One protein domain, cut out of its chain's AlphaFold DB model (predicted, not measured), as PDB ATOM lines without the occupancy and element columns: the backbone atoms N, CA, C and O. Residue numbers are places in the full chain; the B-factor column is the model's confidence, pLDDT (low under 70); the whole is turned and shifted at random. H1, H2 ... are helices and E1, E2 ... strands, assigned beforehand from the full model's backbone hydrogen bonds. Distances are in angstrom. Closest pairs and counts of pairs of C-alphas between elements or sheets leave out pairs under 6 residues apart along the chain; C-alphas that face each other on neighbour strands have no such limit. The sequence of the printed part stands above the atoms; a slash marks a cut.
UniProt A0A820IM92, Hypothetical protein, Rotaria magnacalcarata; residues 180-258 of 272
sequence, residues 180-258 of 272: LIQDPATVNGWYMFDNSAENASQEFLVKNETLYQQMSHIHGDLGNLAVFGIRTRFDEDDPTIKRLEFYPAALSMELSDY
ATOM      1  N   LEU A 180     222.671 155.046 262.808       87.19
ATOM      2  CA  LEU A 180     221.244 154.927 263.113       87.19
ATOM      3  C   LEU A 180     220.940 155.296 264.570       87.19
ATOM      4  O   LEU A 180     220.020 156.055 264.837       87.19
ATOM      5  N   ILE A 181     221.725 154.787 265.522       82.62
ATOM      6  CA  ILE A 181     221.513 155.064 266.949       82.62
ATOM      7  C   ILE A 181     221.740 156.545 267.259       82.62
ATOM      8  O   ILE A 181     221.013 157.118 268.059       82.62
ATOM      9  N   GLN A 182     222.747 157.167 266.650       80.31
ATOM     10  CA  GLN A 182     223.092 158.570 266.886       80.31
ATOM     11  C   GLN A 182     222.238 159.553 266.082       80.31
ATOM     12  O   GLN A 182     222.318 160.752 266.348       80.31
ATOM     13  N   ASP A 183     221.441 159.081 265.117       82.50
ATOM     14  CA  ASP A 183     220.606 159.939 264.281       82.50
ATOM     15  C   ASP A 183     219.500 160.602 265.126       82.50
ATOM     16  O   ASP A 183     218.626 159.903 265.658       82.50
ATOM     17  N   PRO A 184     219.492 161.946 265.229       75.31
ATOM     18  CA  PRO A 184     218.453 162.684 265.939       75.31
ATOM     19  C   PRO A 184     217.052 162.508 265.346       75.31
ATOM     20  O   PRO A 184     216.081 162.813 266.024       75.31
ATOM     21  N   ALA A 185     216.930 162.057 264.094       77.94
ATOM     22  CA  ALA A 185     215.645 161.804 263.446       77.94
ATOM     23  C   ALA A 185     215.061 160.411 263.750       77.94
ATOM     24  O   ALA A 185     213.966 160.113 263.276       77.94
ATOM     25  N   THR A 186     215.783 159.548 264.477       77.25
ATOM     26  CA  THR A 186     215.319 158.193 264.815       77.25
ATOM     27  C   THR A 186     215.446 157.893 266.313       77.25
ATOM     28  O   THR A 186     214.554 158.234 267.083       77.25
ATOM     29  N   VAL A 187     216.526 157.240 266.755       76.62
ATOM     30  CA  VAL A 187     216.716 156.811 268.153       76.62
ATOM     31  C   VAL A 187     217.166 157.972 269.042       76.62
ATOM     32  O   VAL A 187     216.889 157.953 270.238       76.62
ATOM     33  N   ASN A 188     217.815 158.989 268.459       76.25
ATOM     34  CA  ASN A 188     218.296 160.177 269.168       76.25
ATOM     35  C   ASN A 188     219.296 159.848 270.300       76.25
ATOM     36  O   ASN A 188     219.314 160.456 271.370       76.25
ATOM     37  N   GLY A 189     220.174 158.881 270.031       75.62
ATOM     38  CA  GLY A 189     221.315 158.527 270.864       75.62
ATOM     39  C   GLY A 189     221.075 157.375 271.840       75.62
ATOM     40  O   GLY A 189     219.962 156.958 272.139       75.62
ATOM     41  N   TRP A 190     222.179 156.856 272.378       76.50
ATOM     42  CA  TRP A 190     222.185 155.899 273.481       76.50
ATOM     43  C   TRP A 190     223.329 156.270 274.426       76.50
ATOM     44  O   TRP A 190     224.466 156.424 273.981       76.50
ATOM     45  N   TYR A 191     223.034 156.407 275.723       71.81
ATOM     46  CA  TYR A 191     223.980 156.859 276.754       71.81
ATOM     47  C   TYR A 191     225.311 156.088 276.777       71.81
ATOM     48  O   TYR A 191     226.325 156.633 277.194       71.81
ATOM     49  N   MET A 192     225.329 154.831 276.319       73.00
ATOM     50  CA  MET A 192     226.540 154.006 276.255       73.00
ATOM     51  C   MET A 192     227.593 154.556 275.277       73.00
ATOM     52  O   MET A 192     228.773 154.242 275.413       73.00
ATOM     53  N   PHE A 193     227.181 155.378 274.306       73.19
ATOM     54  CA  PHE A 193     228.069 156.041 273.347       73.19
ATOM     55  C   PHE A 193     228.417 157.486 273.732       73.19
ATOM     56  O   PHE A 193     229.111 158.157 272.967       73.19
ATOM     57  N   ASP A 194     227.946 157.982 274.881       66.00
ATOM     58  CA  ASP A 194     228.343 159.292 275.404       66.00
ATOM     59  C   ASP A 194     229.596 159.142 276.285       66.00
ATOM     60  O   ASP A 194     229.679 158.282 277.160       66.00
ATOM     61  N   ASN A 195     230.590 159.998 276.053       62.34
ATOM     62  CA  ASN A 195     231.852 160.000 276.793       62.34
ATOM     63  C   ASN A 195     231.768 160.775 278.120       62.34
ATOM     64  O   ASN A 195     232.768 160.876 278.835       62.34
ATOM     65  N   SER A 196     230.615 161.357 278.452       55.88
ATOM     66  CA  SER A 196     230.417 162.142 279.668       55.88
ATOM     67  C   SER A 196     229.453 161.447 280.633       55.88
ATOM     68  O   SER A 196     228.256 161.321 280.395       55.88
ATOM     69  N   ALA A 197     229.981 161.023 281.786       53.34
ATOM     70  CA  ALA A 197     229.189 160.439 282.873       53.34
ATOM     71  C   ALA A 197     228.097 161.395 283.411       53.34
ATOM     72  O   ALA A 197     227.144 160.947 284.042       53.34
ATOM     73  N   GLU A 198     228.216 162.698 283.134       51.59
ATOM     74  CA  GLU A 198     227.248 163.740 283.502       51.59
ATOM     75  C   GLU A 198     226.005 163.778 282.592       51.59
ATOM     76  O   GLU A 198     224.974 164.298 283.004       51.59
ATOM     77  N   ASN A 199     226.049 163.175 281.397       50.72
ATOM     78  CA  ASN A 199     224.904 163.074 280.481       50.72
ATOM     79  C   ASN A 199     224.162 161.728 280.580       50.72
ATOM     80  O   ASN A 199     223.178 161.512 279.883       50.72
ATOM     81  N   ALA A 200     224.583 160.812 281.453       51.34
ATOM     82  CA  ALA A 200     223.880 159.543 281.677       51.34
ATOM     83  C   ALA A 200     222.599 159.695 282.529       51.34
ATOM     84  O   ALA A 200     221.874 158.724 282.754       51.34
ATOM     85  N   SER A 201     222.307 160.899 283.031       52.75
ATOM     86  CA  SER A 201     221.074 161.207 283.756       52.75
ATOM     87  C   SER A 201     219.884 161.385 282.807       52.75
ATOM     88  O   SER A 201     220.045 161.769 281.652       52.75
ATOM     89  N   GLN A 202     218.664 161.170 283.324       51.44
ATOM     90  CA  GLN A 202     217.367 161.361 282.638       51.44
ATOM     91  C   GLN A 202     217.257 162.661 281.813       51.44
ATOM     92  O   GLN A 202     216.450 162.749 280.894       51.44
ATOM     93  N   GLU A 203     218.089 163.653 282.118       50.41
ATOM     94  CA  GLU A 203     218.243 164.905 281.388       50.41
ATOM     95  C   GLU A 203     218.689 164.737 279.919       50.41
ATOM     96  O   GLU A 203     218.313 165.563 279.097       50.41
ATOM     97  N   PHE A 204     219.425 163.682 279.541       51.69
ATOM     98  CA  PHE A 204     219.800 163.414 278.138       51.69
ATOM     99  C   PHE A 204     218.641 162.849 277.313       51.69
ATOM    100  O   PHE A 204     218.376 163.340 276.220       51.69
ATOM    101  N   LEU A 205     217.882 161.897 277.871       53.41
ATOM    102  CA  LEU A 205     216.730 161.292 277.189       53.41
ATOM    103  C   LEU A 205     215.586 162.287 276.940       53.41
ATOM    104  O   LEU A 205     214.700 161.996 276.150       53.41
ATOM    105  N   VAL A 206     215.584 163.440 277.617       55.22
ATOM    106  CA  VAL A 206     214.464 164.398 277.590       55.22
ATOM    107  C   VAL A 206     214.893 165.806 277.148       55.22
ATOM    108  O   VAL A 206     214.077 166.724 277.115       55.22
ATOM    109  N   LYS A 207     216.167 166.023 276.786       55.16
ATOM    110  CA  LYS A 207     216.692 167.383 276.549       55.16
ATOM    111  C   LYS A 207     216.056 168.087 275.344       55.16
ATOM    112  O   LYS A 207     215.847 169.294 275.417       55.16
ATOM    113  N   ASN A 208     215.714 167.345 274.284       55.50
ATOM    114  CA  ASN A 208     215.117 167.890 273.052       55.50
ATOM    115  C   ASN A 208     213.822 167.192 272.598       55.50
ATOM    116  O   ASN A 208     213.064 167.776 271.827       55.50
ATOM    117  N   GLU A 209     213.549 165.978 273.075       63.75
ATOM    118  CA  GLU A 209     212.356 165.203 272.733       63.75
ATOM    119  C   GLU A 209     211.774 164.564 273.986       63.75
ATOM    120  O   GLU A 209     212.492 164.213 274.916       63.75
ATOM    121  N   THR A 210     210.458 164.403 274.025       71.25
ATOM    122  CA  THR A 210     209.821 163.623 275.086       71.25
ATOM    123  C   THR A 210     210.111 162.138 274.876       71.25
ATOM    124  O   THR A 210     210.188 161.675 273.739       71.25
ATOM    125  N   LEU A 211     210.161 161.362 275.962       75.88
ATOM    126  CA  LEU A 211     210.232 159.894 275.918       75.88
ATOM    127  C   LEU A 211     209.252 159.275 274.898       75.88
ATOM    128  O   LEU A 211     209.566 158.285 274.244       75.88
ATOM    129  N   TYR A 212     208.069 159.872 274.735       78.94
ATOM    130  CA  TYR A 212     207.043 159.411 273.800       78.94
ATOM    131  C   TYR A 212     207.416 159.600 272.324       78.94
ATOM    132  O   TYR A 212     207.021 158.780 271.501       78.94
ATOM    133  N   GLN A 213     208.164 160.651 271.981       80.00
ATOM    134  CA  GLN A 213     208.628 160.886 270.608       80.00
ATOM    135  C   GLN A 213     209.694 159.864 270.220       80.00
ATOM    136  O   GLN A 213     209.543 159.193 269.204       80.00
ATOM    137  N   GLN A 214     210.682 159.640 271.089       78.88
ATOM    138  CA  GLN A 214     211.672 158.576 270.890       78.88
ATOM    139  C   GLN A 214     211.004 157.201 270.786       78.88
ATOM    140  O   GLN A 214     211.300 156.431 269.876       78.88
ATOM    141  N   MET A 215     210.032 156.907 271.659       82.50
ATOM    142  CA  MET A 215     209.270 155.658 271.573       82.50
ATOM    143  C   MET A 215     208.507 155.543 270.248       82.50
ATOM    144  O   MET A 215     208.452 154.460 269.674       82.50
ATOM    145  N   SER A 216     207.957 156.647 269.726       85.62
ATOM    146  CA  SER A 216     207.280 156.669 268.425       85.62
ATOM    147  C   SER A 216     208.224 156.323 267.275       85.62
ATOM    148  O   SER A 216     207.813 155.590 266.380       85.62
ATOM    149  N   HIS A 217     209.466 156.809 267.289       85.88
ATOM    150  CA  HIS A 217     210.466 156.466 266.272       85.88
ATOM    151  C   HIS A 217     210.920 155.007 266.391       85.88
ATOM    152  O   HIS A 217     210.937 154.267 265.408       85.88
ATOM    153  N   ILE A 218     211.207 154.549 267.611       85.56
ATOM    154  CA  ILE A 218     211.626 153.165 267.872       85.56
ATOM    155  C   ILE A 218     210.520 152.174 267.467       85.56
ATOM    156  O   ILE A 218     210.796 151.185 266.785       85.56
ATOM    157  N   HIS A 219     209.259 152.454 267.813       89.25
ATOM    158  CA  HIS A 219     208.119 151.603 267.453       89.25
ATOM    159  C   HIS A 219     207.746 151.720 265.972       89.25
ATOM    160  O   HIS A 219     207.510 150.705 265.321       89.25
ATOM    161  N   GLY A 220     207.642 152.943 265.450       88.25
ATOM    162  CA  GLY A 220     207.078 153.228 264.130       88.25
ATOM    163  C   GLY A 220     208.066 153.063 262.981       88.25
ATOM    164  O   GLY A 220     207.724 152.442 261.975       88.25
ATOM    165  N   ASP A 221     209.284 153.578 263.140       87.75
ATOM    166  CA  ASP A 221     210.281 153.605 262.065       87.75
ATOM    167  C   ASP A 221     211.162 152.351 262.087       87.75
ATOM    168  O   ASP A 221     211.491 151.805 261.033       87.75
ATOM    169  N   LEU A 222     211.511 151.859 263.284       88.12
ATOM    170  CA  LEU A 222     212.379 150.684 263.448       88.12
ATOM    171  C   LEU A 222     211.615 149.379 263.687       88.12
ATOM    172  O   LEU A 222     212.212 148.304 263.622       88.12
ATOM    173  N   GLY A 223     210.314 149.447 263.989       89.00
ATOM    174  CA  GLY A 223     209.513 148.266 264.325       89.00
ATOM    175  C   GLY A 223     209.948 147.571 265.620       89.00
ATOM    176  O   GLY A 223     209.583 146.418 265.848       89.00
ATOM    177  N   ASN A 224     210.744 148.238 266.461       88.88
ATOM    178  CA  ASN A 224     211.197 147.696 267.732       88.88
ATOM    179  C   ASN A 224     210.163 148.027 268.813       88.88
ATOM    180  O   ASN A 224     209.882 149.185 269.096       88.88
ATOM    181  N   LEU A 225     209.583 146.997 269.419       89.75
ATOM    182  CA  LEU A 225     208.461 147.118 270.348       89.75
ATOM    183  C   LEU A 225     208.922 147.130 271.812       89.75
ATOM    184  O   LEU A 225     208.481 146.317 272.622       89.75
ATOM    185  N   ALA A 226     209.852 148.026 272.138       84.44
ATOM    186  CA  ALA A 226     210.382 148.170 273.491       84.44
ATOM    187  C   ALA A 226     209.310 148.670 274.480       84.44
ATOM    188  O   ALA A 226     208.450 149.474 274.123       84.44
ATOM    189  N   VAL A 227     209.403 148.244 275.748       86.00
ATOM    190  CA  VAL A 227     208.481 148.560 276.868       86.00
ATOM    191  C   VAL A 227     207.088 147.935 276.725       86.00
ATOM    192  O   VAL A 227     206.638 147.229 277.627       86.00
ATOM    193  N   PHE A 228     206.414 148.144 275.600       90.69
ATOM    194  CA  PHE A 228     205.159 147.483 275.252       90.69
ATOM    195  C   PHE A 228     205.073 147.263 273.742       90.69
ATOM    196  O   PHE A 228     205.594 148.036 272.944       90.69
ATOM    197  N   GLY A 229     204.369 146.211 273.351       91.00
ATOM    198  CA  GLY A 229     203.990 145.973 271.975       91.00
ATOM    199  C   GLY A 229     202.735 146.737 271.595       91.00
ATOM    200  O   GLY A 229     201.768 146.793 272.350       91.00
ATOM    201  N   ILE A 230     202.747 147.286 270.386       91.12
ATOM    202  CA  ILE A 230     201.590 147.881 269.728       91.12
ATOM    203  C   ILE A 230     201.361 147.137 268.416       91.12
ATOM    204  O   ILE A 230     202.291 146.898 267.644       91.12
ATOM    205  N   ARG A 231     200.129 146.700 268.157       91.19
ATOM    206  CA  ARG A 231     199.772 146.062 266.882       91.19
ATOM    207  C   ARG A 231     198.342 146.376 266.495       91.19
ATOM    208  O   ARG A 231     197.513 146.706 267.337       91.19
ATOM    209  N   THR A 232     198.047 146.228 265.210       93.69
ATOM    210  CA  THR A 232     196.661 146.235 264.741       93.69
ATOM    211  C   THR A 232     196.161 144.800 264.650       93.69
ATOM    212  O   THR A 232     196.822 143.945 264.058       93.69
ATOM    213  N   ARG A 233     195.003 144.525 265.249       95.25
ATOM    214  CA  ARG A 233     194.284 143.256 265.089       95.25
ATOM    215  C   ARG A 233     192.853 143.517 264.663       95.25
ATOM    216  O   ARG A 233     192.312 144.599 264.884       95.25
ATOM    217  N   PHE A 234     192.268 142.528 264.001       96.62
ATOM    218  CA  PHE A 234     190.830 142.509 263.795       96.62
ATOM    219  C   PHE A 234     190.145 142.319 265.145       96.62
ATOM    220  O   PHE A 234     190.662 141.602 266.001       96.62
ATOM    221  N   ASP A 235     189.035 143.016 265.334       94.81
ATOM    222  CA  ASP A 235     188.178 142.836 266.494       94.81
ATOM    223  C   ASP A 235     187.628 141.398 266.507       94.81
ATOM    224  O   ASP A 235     187.289 140.843 265.459       94.81
ATOM    225  N   GLU A 236     187.644 140.771 267.686       94.69
ATOM    226  CA  GLU A 236     187.252 139.367 267.865       94.69
ATOM    227  C   GLU A 236     185.743 139.156 267.670       94.69
ATOM    228  O   GLU A 236     185.334 138.099 267.186       94.69
ATOM    229  N   ASP A 237     184.936 140.171 267.985       96.94
ATOM    230  CA  ASP A 237     183.483 140.168 267.829       96.94
ATOM    231  C   ASP A 237     183.060 140.658 266.432       96.94
ATOM    232  O   ASP A 237     182.061 140.187 265.882       96.94
ATOM    233  N   ASP A 238     183.820 141.584 265.833       96.56
ATOM    234  CA  ASP A 238     183.569 142.119 264.488       96.56
ATOM    235  C   ASP A 238     184.846 142.197 263.625       96.56
ATOM    236  O   ASP A 238     185.536 143.222 263.600       96.56
ATOM    237  N   PRO A 239     185.133 141.186 262.785       96.19
ATOM    238  CA  PRO A 239     186.356 141.153 261.988       96.19
ATOM    239  C   PRO A 239     186.408 142.218 260.875       96.19
ATOM    240  O   PRO A 239     187.407 142.300 260.157       96.19
ATOM    241  N   THR A 240     185.365 143.036 260.688       97.44
ATOM    242  CA  THR A 240     185.412 144.197 259.783       97.44
ATOM    243  C   THR A 240     186.101 145.407 260.415       97.44
ATOM    244  O   THR A 240     186.582 146.292 259.699       97.44
ATOM    245  N   ILE A 241     186.213 145.431 261.745       97.12
ATOM    246  CA  ILE A 241     186.833 146.506 262.517       97.12
ATOM    247  C   ILE A 241     188.277 146.126 262.846       97.12
ATOM    248  O   ILE A 241     188.579 145.009 263.261       97.12
ATOM    249  N   LYS A 242     189.196 147.085 262.689       97.12
ATOM    250  CA  LYS A 242     190.571 146.969 263.189       97.12
ATOM    251  C   LYS A 242     190.714 147.772 264.469       97.12
ATOM    252  O   LYS A 242     190.379 148.956 264.493       97.12
ATOM    253  N   ARG A 243     191.262 147.150 265.508       95.06
ATOM    254  CA  ARG A 243     191.607 147.806 266.767       95.06
ATOM    255  C   ARG A 243     193.110 147.867 266.954       95.06
ATOM    256  O   ARG A 243     193.864 147.042 266.434       95.06
ATOM    257  N   LEU A 244     193.517 148.876 267.710       94.81
ATOM    258  CA  LEU A 244     194.864 148.978 268.233       94.81
ATOM    259  C   LEU A 244     194.933 148.185 269.537       94.81
ATOM    260  O   LEU A 244     194.120 148.400 270.434       94.81
ATOM    261  N   GLU A 245     195.890 147.276 269.625       93.38
ATOM    262  CA  GLU A 245     196.127 146.441 270.796       93.38
ATOM    263  C   GLU A 245     197.484 146.800 271.398       93.38
ATOM    264  O   GLU A 245     198.490 146.840 270.683       93.38
ATOM    265  N   PHE A 246     197.493 147.028 272.710       93.38
ATOM    266  CA  PHE A 246     198.700 147.187 273.513       93.38
ATOM    267  C   PHE A 246     198.916 145.912 274.323       93.38
ATOM    268  O   PHE A 246     197.989 145.436 274.977       93.38
ATOM    269  N   TYR A 247     200.123 145.364 274.286       91.69
ATOM    270  CA  TYR A 247     200.473 144.127 274.982       91.69
ATOM    271  C   TYR A 247     201.867 144.239 275.615       91.69
ATOM    272  O   TYR A 247     202.653 145.089 275.197       91.69
ATOM    273  N   PRO A 248     202.202 143.428 276.632       90.62
ATOM    274  CA  PRO A 248     203.548 143.419 277.198       90.62
ATOM    275  C   PRO A 248     204.599 143.146 276.115       90.62
ATOM    276  O   PRO A 248     204.415 142.251 275.289       90.62
ATOM    277  N   ALA A 249     205.680 143.926 276.099       86.38
ATOM    278  CA  ALA A 249     206.782 143.687 275.173       86.38
ATOM    279  C   ALA A 249     207.442 142.329 275.446       86.38
ATOM    280  O   ALA A 249     207.463 141.854 276.583       86.38
ATOM    281  N   ALA A 250     208.006 141.726 274.398       77.19
ATOM    282  CA  ALA A 250     208.854 140.555 274.564       77.19
ATOM    283  C   ALA A 250     210.120 140.932 275.348       77.19
ATOM    284  O   ALA A 250     210.672 142.022 275.175       77.19
ATOM    285  N   LEU A 251     210.572 140.021 276.204       81.38
ATOM    286  CA  LEU A 251     211.870 140.125 276.856       81.38
ATOM    287  C   LEU A 251     212.965 139.650 275.892       81.38
ATOM    288  O   LEU A 251     212.694 138.926 274.935       81.38
ATOM    289  N   SER A 252     214.209 140.066 276.130       84.31
ATOM    290  CA  SER A 252     215.347 139.694 275.279       84.31
ATOM    291  C   SER A 252     215.786 138.233 275.433       84.31
ATOM    292  O   SER A 252     216.609 137.770 274.649       84.31
ATOM    293  N   MET A 253     215.278 137.531 276.446       81.69
ATOM    294  CA  MET A 253     215.519 136.107 276.698       81.69
ATOM    295  C   MET A 253     214.184 135.379 276.882       81.69
ATOM    296  O   MET A 253     213.136 136.017 277.047       81.69
ATOM    297  N   GLU A 254     214.210 134.050 276.853       80.25
ATOM    298  CA  GLU A 254     213.018 133.265 277.152       80.25
ATOM    299  C   GLU A 254     212.590 133.486 278.603       80.25
ATOM    300  O   GLU A 254     213.410 133.677 279.498       80.25
ATOM    301  N   LEU A 255     211.279 133.475 278.850       75.81
ATOM    302  CA  LEU A 255     210.736 133.744 280.182       75.81
ATOM    303  C   LEU A 255     211.282 132.770 281.237       75.81
ATOM    304  O   LEU A 255     211.488 133.174 282.376       75.81
ATOM    305  N   SER A 256     211.539 131.516 280.859       74.06
ATOM    306  CA  SER A 256     212.144 130.504 281.733       74.06
ATOM    307  C   SER A 256     213.522 130.898 282.249       74.06
ATOM    308  O   SER A 256     213.860 130.519 283.359       74.06
ATOM    309  N   ASP A 257     214.287 131.687 281.495       77.69
ATOM    310  CA  ASP A 257     215.620 132.126 281.914       77.69
ATOM    311  C   ASP A 257     215.564 133.311 282.894       77.69
ATOM    312  O   ASP A 257     216.559 133.634 283.541       77.69
ATOM    313  N   TYR A 258     214.411 133.985 282.991       70.94
ATOM    314  CA  TYR A 258     214.169 135.081 283.937       70.94
ATOM    315  C   TYR A 258     213.550 134.623 285.253       70.94
ATOM    316  O   TYR A 258     213.610 135.358 286.241       70.94
TER     317      TYR A 258
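What this domain is: This is residues 180 to 258 of the 272 residues of the protein "Hypothetical protein" of Rotaria magnacalcarata (UniProt A0A820IM92). This model has little regular structure: loops of residues 180 to 210 make one end, H1 sits in the middle, and the E1 and E2 hairpin makes the other end. Residues 253 to 258, of which 255 to 258 belong to H2, stick out. The 79 printed residues run H1, E1, E2, H2, a mixed class with 28 residues in named elements. The whole is loose, radius of gyration of the C-alphas 16.5 A, spanning 53 by 33 by 20 A.

Where its parts are: Find C-alpha 211 at (210.232, 159.894, 275.918); H1 runs from there to 220, 13.9 A. Next come E1, residues 228 to 234, 19.0 A, and E2, 242 to 248, 19.4 A. H2, 255 to 258, ends at (214.169, 135.081, 283.937).

How they stand to each other: Look at antiparallel E1 and E2, at 152 degrees: N 229 and O 247 are 2.8 A apart. The closest C-alphas of H1 and E1, His 219 and Ile 230, are 7.9 A apart. H1 and H2 are apart. Every O i to N i+4 pair in H1 is within hydrogen-bond range; H2 is too short for one.

The domain as a whole: The farthest C-alphas, Ser 196 and Asp 238, are 53.2 A apart. The printed part has no cut, and its three links are short. Residues 194 to 209 have pLDDT under 70.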